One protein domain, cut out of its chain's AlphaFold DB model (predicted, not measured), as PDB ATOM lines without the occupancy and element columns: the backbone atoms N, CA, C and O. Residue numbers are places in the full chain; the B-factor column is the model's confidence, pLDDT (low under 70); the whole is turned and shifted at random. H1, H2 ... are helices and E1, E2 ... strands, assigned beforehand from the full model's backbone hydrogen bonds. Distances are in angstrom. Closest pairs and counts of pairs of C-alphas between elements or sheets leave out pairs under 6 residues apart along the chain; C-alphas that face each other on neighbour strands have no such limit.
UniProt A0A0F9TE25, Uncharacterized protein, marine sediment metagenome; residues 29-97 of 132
ATOM      1  N   THR A  29     -43.725  32.224  19.783       91.50
ATOM      2  CA  THR A  29     -42.814  31.763  18.720       91.50
ATOM      3  C   THR A  29     -41.937  32.858  18.128       91.50
ATOM      4  O   THR A  29     -40.717  32.721  18.107       91.50
ATOM      5  N   GLU A  30     -42.527  33.948  17.643       87.44
ATOM      6  CA  GLU A  30     -41.833  34.934  16.811       87.44
ATOM      7  C   GLU A  30     -41.972  36.327  17.412       87.44
ATOM      8  O   GLU A  30     -43.028  36.678  17.933       87.44
ATOM      9  N   LEU A  31     -40.909  37.127  17.332       89.75
ATOM     10  CA  LEU A  31     -40.933  38.516  17.768       89.75
ATOM     11  C   LEU A  31     -41.588  39.368  16.679       89.75
ATOM     12  O   LEU A  31     -41.141  39.386  15.532       89.75
ATOM     13  N   ILE A  32     -42.649  40.077  17.042       86.25
ATOM     14  CA  ILE A  32     -43.364  40.985  16.159       86.25
ATOM     15  C   ILE A  32     -43.159  42.404  16.653       86.25
ATOM     16  O   ILE A  32     -43.504  42.736  17.786       86.25
ATOM     17  N   HIS A  33     -42.664  43.241  15.749       83.94
ATOM     18  CA  HIS A  33     -42.648  44.678  15.934       83.94
ATOM     19  C   HIS A  33     -44.054  45.230  15.684       83.94
ATOM     20  O   HIS A  33     -44.589  45.083  14.578       83.94
ATOM     21  N   ASP A  34     -44.682  45.826  16.699       75.88
ATOM     22  CA  ASP A  34     -45.964  46.500  16.514       75.88
ATOM     23  C   ASP A  34     -45.723  47.929  15.999       75.88
ATOM     24  O   ASP A  34     -45.214  48.772  16.741       75.88
ATOM     25  N   PRO A  35     -46.105  48.251  14.749       72.44
ATOM     26  CA  PRO A  35     -45.898  49.587  14.202       72.44
ATOM     27  C   PRO A  35     -46.714  50.670  14.924       72.44
ATOM     28  O   PRO A  35     -46.433  51.851  14.741       72.44
ATOM     29  N   ASN A  36     -47.728  50.298  15.719       74.50
ATOM     30  CA  ASN A  36     -48.578  51.250  16.432       74.50
ATOM     31  C   ASN A  36     -48.097  51.536  17.858       74.50
ATOM     32  O   ASN A  36     -48.257  52.664  18.319       74.50
ATOM     33  N   SER A  37     -47.541  50.545  18.567       75.12
ATOM     34  CA  SER A  37     -47.001  50.760  19.921       75.12
ATOM     35  C   SER A  37     -45.504  51.077  19.921       75.12
ATOM     36  O   SER A  37     -45.022  51.700  20.861       75.12
ATOM     37  N   GLY A  38     -44.775  50.679  18.872       78.81
ATOM     38  CA  GLY A  38     -43.318  50.790  18.799       78.81
ATOM     39  C   GLY A  38     -42.577  49.804  19.708       78.81
ATOM     40  O   GLY A  38     -41.352  49.877  19.798       78.81
ATOM     41  N   GLU A  39     -43.293  48.894  20.370       83.44
ATOM     42  CA  GLU A  39     -42.723  47.867  21.237       83.44
ATOM     43  C   GLU A  39     -42.723  46.506  20.539       83.44
ATOM     44  O   GLU A  39     -43.672  46.123  19.845       83.44
ATOM     45  N   ASP A  40     -41.643  45.760  20.758       86.19
ATOM     46  CA  ASP A  40     -41.527  44.384  20.304       86.19
ATOM     47  C   ASP A  40     -42.255  43.461  21.279       86.19
ATOM     48  O   ASP A  40     -42.020  43.499  22.489       86.19
ATOM     49  N   ARG A  41     -43.113  42.588  20.749       89.19
ATOM     50  CA  ARG A  41     -43.771  41.550  21.545       89.19
ATOM     51  C   ARG A  41     -43.629  40.184  20.908       89.19
ATOM     52  O   ARG A  41     -43.590  40.051  19.687       89.19
ATOM     53  N   MET A  42     -43.621  39.157  21.745       90.75
ATOM     54  CA  MET A  42     -43.736  37.791  21.264       90.75
ATOM     55  C   MET A  42     -45.152  37.547  20.744       90.75
ATOM     56  O   MET A  42     -46.152  37.952  21.343       90.75
ATOM     57  N   ALA A  43     -45.233  36.909  19.588       89.19
ATOM     58  CA  ALA A  43     -46.469  36.459  18.988       89.19
ATOM     59  C   ALA A  43     -46.726  35.007  19.348       89.19
ATOM     60  O   ALA A  43     -45.804  34.185  19.369       89.19
ATOM     61  N   THR A  44     -47.999  34.681  19.557       94.19
ATOM     62  CA  THR A  44     -48.427  33.290  19.668       94.19
ATOM     63  C   THR A  44     -48.332  32.602  18.308       94.19
ATOM     64  O   THR A  44     -48.414  33.247  17.255       94.19
ATOM     65  N   LYS A  45     -48.212  31.275  18.291       91.75
ATOM     66  CA  LYS A  45     -48.218  30.486  17.050       91.75
ATOM     67  C   LYS A  45     -49.500  30.688  16.250       91.75
ATOM     68  O   LYS A  45     -49.446  30.706  15.022       91.75
ATOM     69  N   ALA A  46     -50.637  30.887  16.920       90.62
ATOM     70  CA  ALA A  46     -51.890  31.248  16.262       90.62
ATOM     71  C   ALA A  46     -51.762  32.556  15.471       90.62
ATOM     72  O   ALA A  46     -52.186  32.633  14.316       90.62
ATOM     73  N   GLU A  47     -51.171  33.580  16.087       90.81
ATOM     74  CA  GLU A  47     -50.987  34.879  15.455       90.81
ATOM     75  C   GLU A  47     -49.973  34.816  14.312       90.81
ATOM     76  O   GLU A  47     -50.254  35.319  13.221       90.81
ATOM     77  N   ALA A  48     -48.825  34.175  14.535       91.62
ATOM     78  CA  ALA A  48     -47.801  33.996  13.511       91.62
ATOM     79  C   ALA A  48     -48.377  33.268  12.284       91.62
ATOM     80  O   ALA A  48     -48.225  33.724  11.150       91.62
ATOM     81  N   LEU A  49     -49.157  32.203  12.509       92.06
ATOM     82  CA  LEU A  49     -49.846  31.481  11.442       92.06
ATOM     83  C   LEU A  49     -50.860  32.365  10.705       92.06
ATOM     84  O   LEU A  49     -50.911  32.345   9.477       92.06
ATOM     85  N   ALA A  50     -51.660  33.155  11.426       91.50
ATOM     86  CA  ALA A  50     -52.640  34.048  10.811       91.50
ATOM     87  C   ALA A  50     -51.968  35.104   9.919       91.50
ATOM     88  O   ALA A  50     -52.407  35.339   8.791       91.50
ATOM     89  N   ARG A  51     -50.866  35.697  10.388       91.44
ATOM     90  CA  ARG A  51     -50.059  36.648   9.610       91.44
ATOM     91  C   ARG A  51     -49.438  35.989   8.391       91.44
ATOM     92  O   ARG A  51     -49.458  36.576   7.312       91.44
ATOM     93  N   ARG A  52     -48.961  34.753   8.537       92.56
ATOM     94  CA  ARG A  52     -48.408  33.990   7.424       92.56
ATOM     95  C   ARG A  52     -49.454  33.683   6.356       92.56
ATOM     96  O   ARG A  52     -49.195  33.908   5.180       92.56
ATOM     97  N   ILE A  53     -50.657  33.261   6.752       93.75
ATOM     98  CA  ILE A  53     -51.784  33.064   5.825       93.75
ATOM     99  C   ILE A  53     -52.101  34.368   5.089       93.75
ATOM    100  O   ILE A  53     -52.349  34.350   3.886       93.75
ATOM    101  N   TRP A  54     -52.071  35.505   5.787       94.12
ATOM    102  CA  TRP A  54     -52.288  36.811   5.167       94.12
ATOM    103  C   TRP A  54     -51.210  37.156   4.135       94.12
ATOM    104  O   TRP A  54     -51.526  37.587   3.027       94.12
ATOM    105  N   GLN A  55     -49.943  36.922   4.476       93.81
ATOM    106  CA  GLN A  55     -48.809  37.118   3.577       93.81
ATOM    107  C   GLN A  55     -48.920  36.225   2.330       93.81
ATOM    108  O   GLN A  55     -48.807  36.714   1.207       93.81
ATOM    109  N   ASP A  56     -49.226  34.939   2.511       94.38
ATOM    110  CA  ASP A  56     -49.406  33.984   1.415       94.38
ATOM    111  C   ASP A  56     -50.610  34.355   0.531       94.38
ATOM    112  O   ASP A  56     -50.570  34.187  -0.688       94.38
ATOM    113  N   ALA A  57     -51.687  34.887   1.115       94.75
ATOM    114  CA  ALA A  57     -52.869  35.319   0.372       94.75
ATOM    115  C   ALA A  57     -52.587  36.512  -0.553       94.75
ATOM    116  O   ALA A  57     -53.163  36.583  -1.641       94.75
ATOM    117  N   LEU A  58     -51.715  37.432  -0.136       94.94
ATOM    118  CA  LEU A  58     -51.293  38.584  -0.939       94.94
ATOM    119  C   LEU A  58     -50.183  38.236  -1.935       94.94
ATOM    120  O   LEU A  58     -50.028  38.930  -2.938       94.94
ATOM    121  N   GLY A  59     -49.443  37.159  -1.675       93.62
ATOM    122  CA  GLY A  59     -48.171  36.904  -2.331       93.62
ATOM    123  C   GLY A  59     -47.079  37.804  -1.756       93.62
ATOM    124  O   GLY A  59     -47.334  38.890  -1.229       93.62
ATOM    125  N   TYR A  60     -45.841  37.339  -1.828       93.44
ATOM    126  CA  TYR A  60     -44.705  38.063  -1.280       93.44
ATOM    127  C   TYR A  60     -43.419  37.690  -2.016       93.44
ATOM    128  O   TYR A  60     -43.372  36.737  -2.792       93.44
ATOM    129  N   THR A  61     -42.365  38.466  -1.804       92.06
ATOM    130  CA  THR A  61     -41.035  38.169  -2.338       92.06
ATOM    131  C   THR A  61     -40.084  37.980  -1.171       92.06
ATOM    132  O   THR A  61     -40.107  38.770  -0.228       92.06
ATOM    133  N   GLU A  62     -39.277  36.926  -1.212       90.88
ATOM    134  CA  GLU A  62     -38.228  36.674  -0.224       90.88
ATOM    135  C   GLU A  62     -36.871  36.562  -0.898       90.88
ATOM    136  O   GLU A  62     -36.761  36.072  -2.020       90.88
ATOM    137  N   GLN A  63     -35.829  36.999  -0.198       88.06
ATOM    138  CA  GLN A  63     -34.465  36.804  -0.659       88.06
ATOM    139  C   GLN A  63     -33.978  35.436  -0.206       88.06
ATOM    140  O   GLN A  63     -33.904  35.155   0.990       88.06
ATOM    141  N   ALA A  64     -33.644  34.587  -1.169       83.88
ATOM    142  CA  ALA A  64     -33.099  33.264  -0.923       83.88
ATOM    143  C   ALA A  64     -31.659  33.187  -1.434       83.88
ATOM    144  O   ALA A  64     -31.307  33.766  -2.463       83.88
ATOM    145  N   ASN A  65     -30.821  32.427  -0.733       83.31
ATOM    146  CA  ASN A  65     -29.496  32.095  -1.239       83.31
ATOM    147  C   ASN A  65     -29.640  31.063  -2.361       83.31
ATOM    148  O   ASN A  65     -30.132  29.953  -2.142       83.31
ATOM    149  N   SER A  66     -29.186  31.416  -3.561       81.44
ATOM    150  CA  SER A  66     -28.999  30.449  -4.638       81.44
ATOM    151  C   SER A  66     -27.910  29.439  -4.262       81.44
ATOM    152  O   SER A  66     -27.068  29.688  -3.394       81.44
ATOM    153  N   LYS A  67     -27.880  28.301  -4.965       77.19
ATOM    154  CA  LYS A  67     -26.848  27.260  -4.806       77.19
ATOM    155  C   LYS A  67     -25.425  27.794  -5.009       77.19
ATOM    156  O   LYS A  67     -24.489  27.234  -4.452       77.19
ATOM    157  N   ASP A  68     -25.296  28.900  -5.737       79.44
ATOM    158  CA  ASP A  68     -24.030  29.569  -6.042       79.44
ATOM    159  C   ASP A  68     -23.700  30.721  -5.068       79.44
ATOM    160  O   ASP A  68     -22.784  31.501  -5.313       79.44
ATOM    161  N   GLY A  69     -24.457  30.870  -3.973       78.56
ATOM    162  CA  GLY A  69     -24.248  31.917  -2.963       78.56
ATOM    163  C   GLY A  69     -24.728  33.315  -3.370       78.56
ATOM    164  O   GLY A  69     -24.513  34.275  -2.634       78.56
ATOM    165  N   VAL A  70     -25.384  33.446  -4.525       83.38
ATOM    166  CA  VAL A  70     -25.994  34.700  -4.991       83.38
ATOM    167  C   VAL A  70     -27.389  34.850  -4.386       83.38
ATOM    168  O   VAL A  70     -28.183  33.910  -4.442       83.38
ATOM    169  N   LEU A  71     -27.699  36.027  -3.839       82.00
ATOM    170  CA  LEU A  71     -29.051  36.366  -3.391       82.00
ATOM    171  C   LEU A  71     -29.978  36.487  -4.603       82.00
ATOM    172  O   LEU A  71     -29.717  37.276  -5.512       82.00
ATOM    173  N   ILE A  72     -31.045  35.695  -4.614       87.81
ATOM    174  CA  ILE A  72     -32.099  35.756  -5.623       87.81
ATOM    175  C   ILE A  72     -33.419  36.143  -4.966       87.81
ATOM    176  O   ILE A  72     -33.737  35.683  -3.869       87.81
ATOM    177  N   ASP A  73     -34.199  36.962  -5.665       88.31
ATOM    178  CA  ASP A  73     -35.555  37.305  -5.256       88.31
ATOM    179  C   ASP A  73     -36.502  36.176  -5.685       88.31
ATOM    180  O   ASP A  73     -36.767  35.966  -6.873       88.31
ATOM    181  N   LEU A  74     -37.001  35.418  -4.712       89.00
ATOM    182  CA  LEU A  74     -37.989  34.372  -4.923       89.00
ATOM    183  C   LEU A  74     -39.391  34.962  -4.791       89.00
ATOM    184  O   LEU A  74     -39.804  35.413  -3.722       89.00
ATOM    185  N   VAL A  75     -40.129  34.952  -5.898       92.25
ATOM    186  CA  VAL A  75     -41.496  35.472  -5.960       92.25
ATOM    187  C   VAL A  75     -42.489  34.363  -5.632       92.25
ATOM    188  O   VAL A  75     -42.620  33.391  -6.378       92.25
ATOM    189  N   HIS A  76     -43.237  34.549  -4.548       92.81
ATOM    190  CA  HIS A  76     -44.360  33.706  -4.153       92.81
ATOM    191  C   HIS A  76     -45.666  34.366  -4.603       92.81
ATOM    192  O   HIS A  76     -46.041  35.411  -4.063       92.81
ATOM    193  N   PRO A  77     -46.368  33.814  -5.611       94.00
ATOM    194  CA  PRO A  77     -47.606  34.406  -6.093       94.00
ATOM    195  C   PRO A  77     -48.736  34.275  -5.056       94.00
ATOM    196  O   PRO A  77     -48.700  33.372  -4.216       94.00
ATOM    197  N   PRO A  78     -49.780  35.118  -5.151       96.19
ATOM    198  CA  PRO A  78     -50.947  35.041  -4.279       96.19
ATOM    199  C   PRO A  78     -51.566  33.635  -4.238       96.19
ATOM    200  O   PRO A  78     -51.913  33.056  -5.274       96.19
ATOM    201  N   ASN A  79     -51.749  33.092  -3.034       96.31
ATOM    202  CA  ASN A  79     -52.296  31.758  -2.824       96.31
ATOM    203  C   ASN A  79     -53.828  31.794  -2.672       96.31
ATOM    204  O   ASN A  79     -54.370  32.299  -1.687       96.31
ATOM    205  N   ARG A  80     -54.542  31.175  -3.623       93.56
ATOM    206  CA  ARG A  80     -56.017  31.098  -3.623       93.56
ATOM    207  C   ARG A  80     -56.604  30.384  -2.405       93.56
ATOM    208  O   ARG A  80     -57.687  30.747  -1.959       93.56
ATOM    209  N   VAL A  81     -55.918  29.375  -1.868       93.06
ATOM    210  CA  VAL A  81     -56.390  28.644  -0.681       93.06
ATOM    211  C   VAL A  81     -56.335  29.553   0.542       93.06
ATOM    212  O   VAL A  81     -57.311  29.640   1.282       93.06
ATOM    213  N   ALA A  82     -55.236  30.291   0.709       93.31
ATOM    214  CA  ALA A  82     -55.093  31.264   1.786       93.31
ATOM    215  C   ALA A  82     -56.158  32.373   1.688       93.31
ATOM    216  O   ALA A  82     -56.810  32.690   2.679       93.31
ATOM    217  N   GLN A  83     -56.419  32.883   0.478       93.25
ATOM    218  CA  GLN A  83     -57.504  33.840   0.229       93.25
ATOM    219  C   GLN A  83     -58.876  33.280   0.631       93.25
ATOM    220  O   GLN A  83     -59.631  33.954   1.327       93.25
ATOM    221  N   SER A  84     -59.190  32.037   0.247       91.69
ATOM    222  CA  SER A  84     -60.458  31.388   0.614       91.69
ATOM    223  C   SER A  84     -60.627  31.281   2.129       91.69
ATOM    224  O   SER A  84     -61.690  31.611   2.646       91.69
ATOM    225  N   ILE A  85     -59.577  30.871   2.847       91.50
ATOM    226  CA  ILE A  85     -59.598  30.761   4.313       91.50
ATOM    227  C   ILE A  85     -59.911  32.118   4.953       91.50
ATOM    228  O   ILE A  85     -60.721  32.188   5.881       91.50
ATOM    229  N   LEU A  86     -59.295  33.196   4.459       91.44
ATOM    230  CA  LEU A  86     -59.553  34.547   4.957       91.44
ATOM    231  C   LEU A  86     -60.996  34.979   4.689       91.44
ATOM    232  O   LEU A  86     -61.659  35.441   5.615       91.44
ATOM    233  N   PHE A  87     -61.513  34.777   3.474       90.94
ATOM    234  CA  PHE A  87     -62.902  35.116   3.154       90.94
ATOM    235  C   PHE A  87     -63.900  34.326   4.002       90.94
ATOM    236  O   PHE A  87     -64.841  34.904   4.538       90.94
ATOM    237  N   ASP A  88     -63.666  33.032   4.222       89.12
ATOM    238  CA  ASP A  88     -64.536  32.210   5.067       89.12
ATOM    239  C   ASP A  88     -64.553  32.674   6.528       89.12
ATOM    240  O   ASP A  88     -65.582  32.571   7.203       89.12
ATOM    241  N   ARG A  89     -63.431  33.205   7.026       86.56
ATOM    242  CA  ARG A  89     -63.326  33.762   8.380       86.56
ATOM    243  C   ARG A  89     -63.967  35.147   8.483       86.56
ATOM    244  O   ARG A  89     -64.708  35.376   9.435       86.56
ATOM    245  N   ILE A  90     -63.740  36.029   7.509       86.75
ATOM    246  CA  ILE A  90     -64.318  37.386   7.466       86.75
ATOM    247  C   ILE A  90     -65.844  37.329   7.328       86.75
ATOM    248  O   ILE A  90     -66.558  38.068   7.998       86.75
ATOM    249  N   GLU A  91     -66.357  36.416   6.504       87.06
ATOM    250  CA  GLU A  91     -67.796  36.233   6.284       87.06
ATOM    251  C   GLU A  91     -68.476  35.400   7.386       87.06
ATOM    252  O   GLU A  91     -69.677  35.138   7.317       87.06
ATOM    253  N   GLY A  92     -67.726  34.951   8.401       78.00
ATOM    254  CA  GLY A  92     -68.259  34.164   9.516       78.00
ATOM    255  C   GLY A  92     -68.753  32.765   9.127       78.00
ATOM    256  O   GLY A  92     -69.524  32.158   9.869       78.00
ATOM    257  N   ARG A  93     -68.328  32.241   7.969       76.31
ATOM    258  CA  ARG A  93     -68.664  30.885   7.495       76.31
ATOM    259  C   ARG A  93     -67.841  29.808   8.188       76.31
ATOM    260  O   ARG A  93     -68.283  28.667   8.304       76.31
ATOM    261  N   ALA A  94     -66.654  30.160   8.663       71.81
ATOM    262  CA  ALA A  94     -65.843  29.251   9.447       71.81
ATOM    263  C   ALA A  94     -66.423  29.094  10.867       71.81
ATOM    264  O   ALA A  94     -66.700  30.104  11.521       71.81
ATOM    265  N   PRO A  95     -66.575  27.859  11.384       60.59
ATOM    266  CA  PRO A  95     -67.086  27.649  12.731       60.59
ATOM    267  C   PRO A  95     -66.193  28.373  13.745       60.59
ATOM    268  O   PRO A  95     -64.964  28.214  13.744       60.59
ATOM    269  N   ALA A  96     -66.820  29.186  14.598       56.28
ATOM    270  CA  ALA A  96     -66.173  29.685  15.801       56.28
ATOM    271  C   ALA A  96     -65.798  28.465  16.648       56.28
ATOM    272  O   ALA A  96     -66.621  27.562  16.829       56.28
ATOM    273  N   SER A  97     -64.548  28.405  17.110       54.53
ATOM    274  CA  SER A  97     -64.120  27.376  18.050       54.53
ATOM    275  C   SER A  97     -65.108  27.366  19.213       54.53
ATOM    276  O   SER A  97     -65.418  28.402  19.801       54.53
TER     277      SER A  97
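AT A GLANCE: This is residues 29 to 97 of the 132 residues of an uncharacterized protein of marine sediment metagenome (UniProt A0A0F9TE25). What shape do these atoms make? They make a loose T: helix H1 is the stem, the strand hairpin E1 and E2 is at its foot, and the hairpin E3 and E4 and helix H2 run out to opposite sides at its other end. What is it built of? The printed part has 69 residues with two named helices and four named strands, in the order E1, E2, H1, E3, E4, H2; its class is mixed, with two antiparallel two-stranded sheets, E1 - E2 and E3 - E4. How far does it spread? It is loose, with a radius of gyration of the C-alphas of 15.5 A and spans of 47 by 33 by 20 A.

HOW THE PARTS SIT: How do the strands pair? E1, residues 29 to 33, and E2, residues 40 to 44, form an antiparallel hairpin at 143 degrees, with N 32 and O 41 within hydrogen-bond range at 2.8 A. E3, residues 60 to 65, and E4, residues 71 to 76, form another at 148 degrees, with N 74 and O 62 at 2.8 A. How do the helices stand? H1, residues 45 to 58, touches H2, residues 80 to 90, with its residues 53 to 58 alone; the closest C-alphas, of Ala 57 and Ala 82, are 4.8 A apart. They run opposite ways at a steep tilt of 60 degrees, and in both every O i to N i+4 pair is within hydrogen-bond range. What stays apart? E1 and E3 are apart, for instance, and so are E2 and H2.

IN THESE COORDINATES: Where are the anchors? E1 begins at C-alpha 29 (-42.814, 31.763, 18.720), and H2 ends at C-alpha 90 (-64.318, 37.386, 7.466). How long are the longer elements? H1 measures 20.0 A from first to last C-alpha, E3 16.3 A, E4 15.6 A and H2 15.2 A.

THE WHOLE: How large is it? The two C-alphas farthest apart, of Asp 68 and Ala 96, are 47.5 A apart. Is it continuous? The printed part has no cut and no long link. Where is confidence low? Residues 95 to 97 are under pLDDT 70.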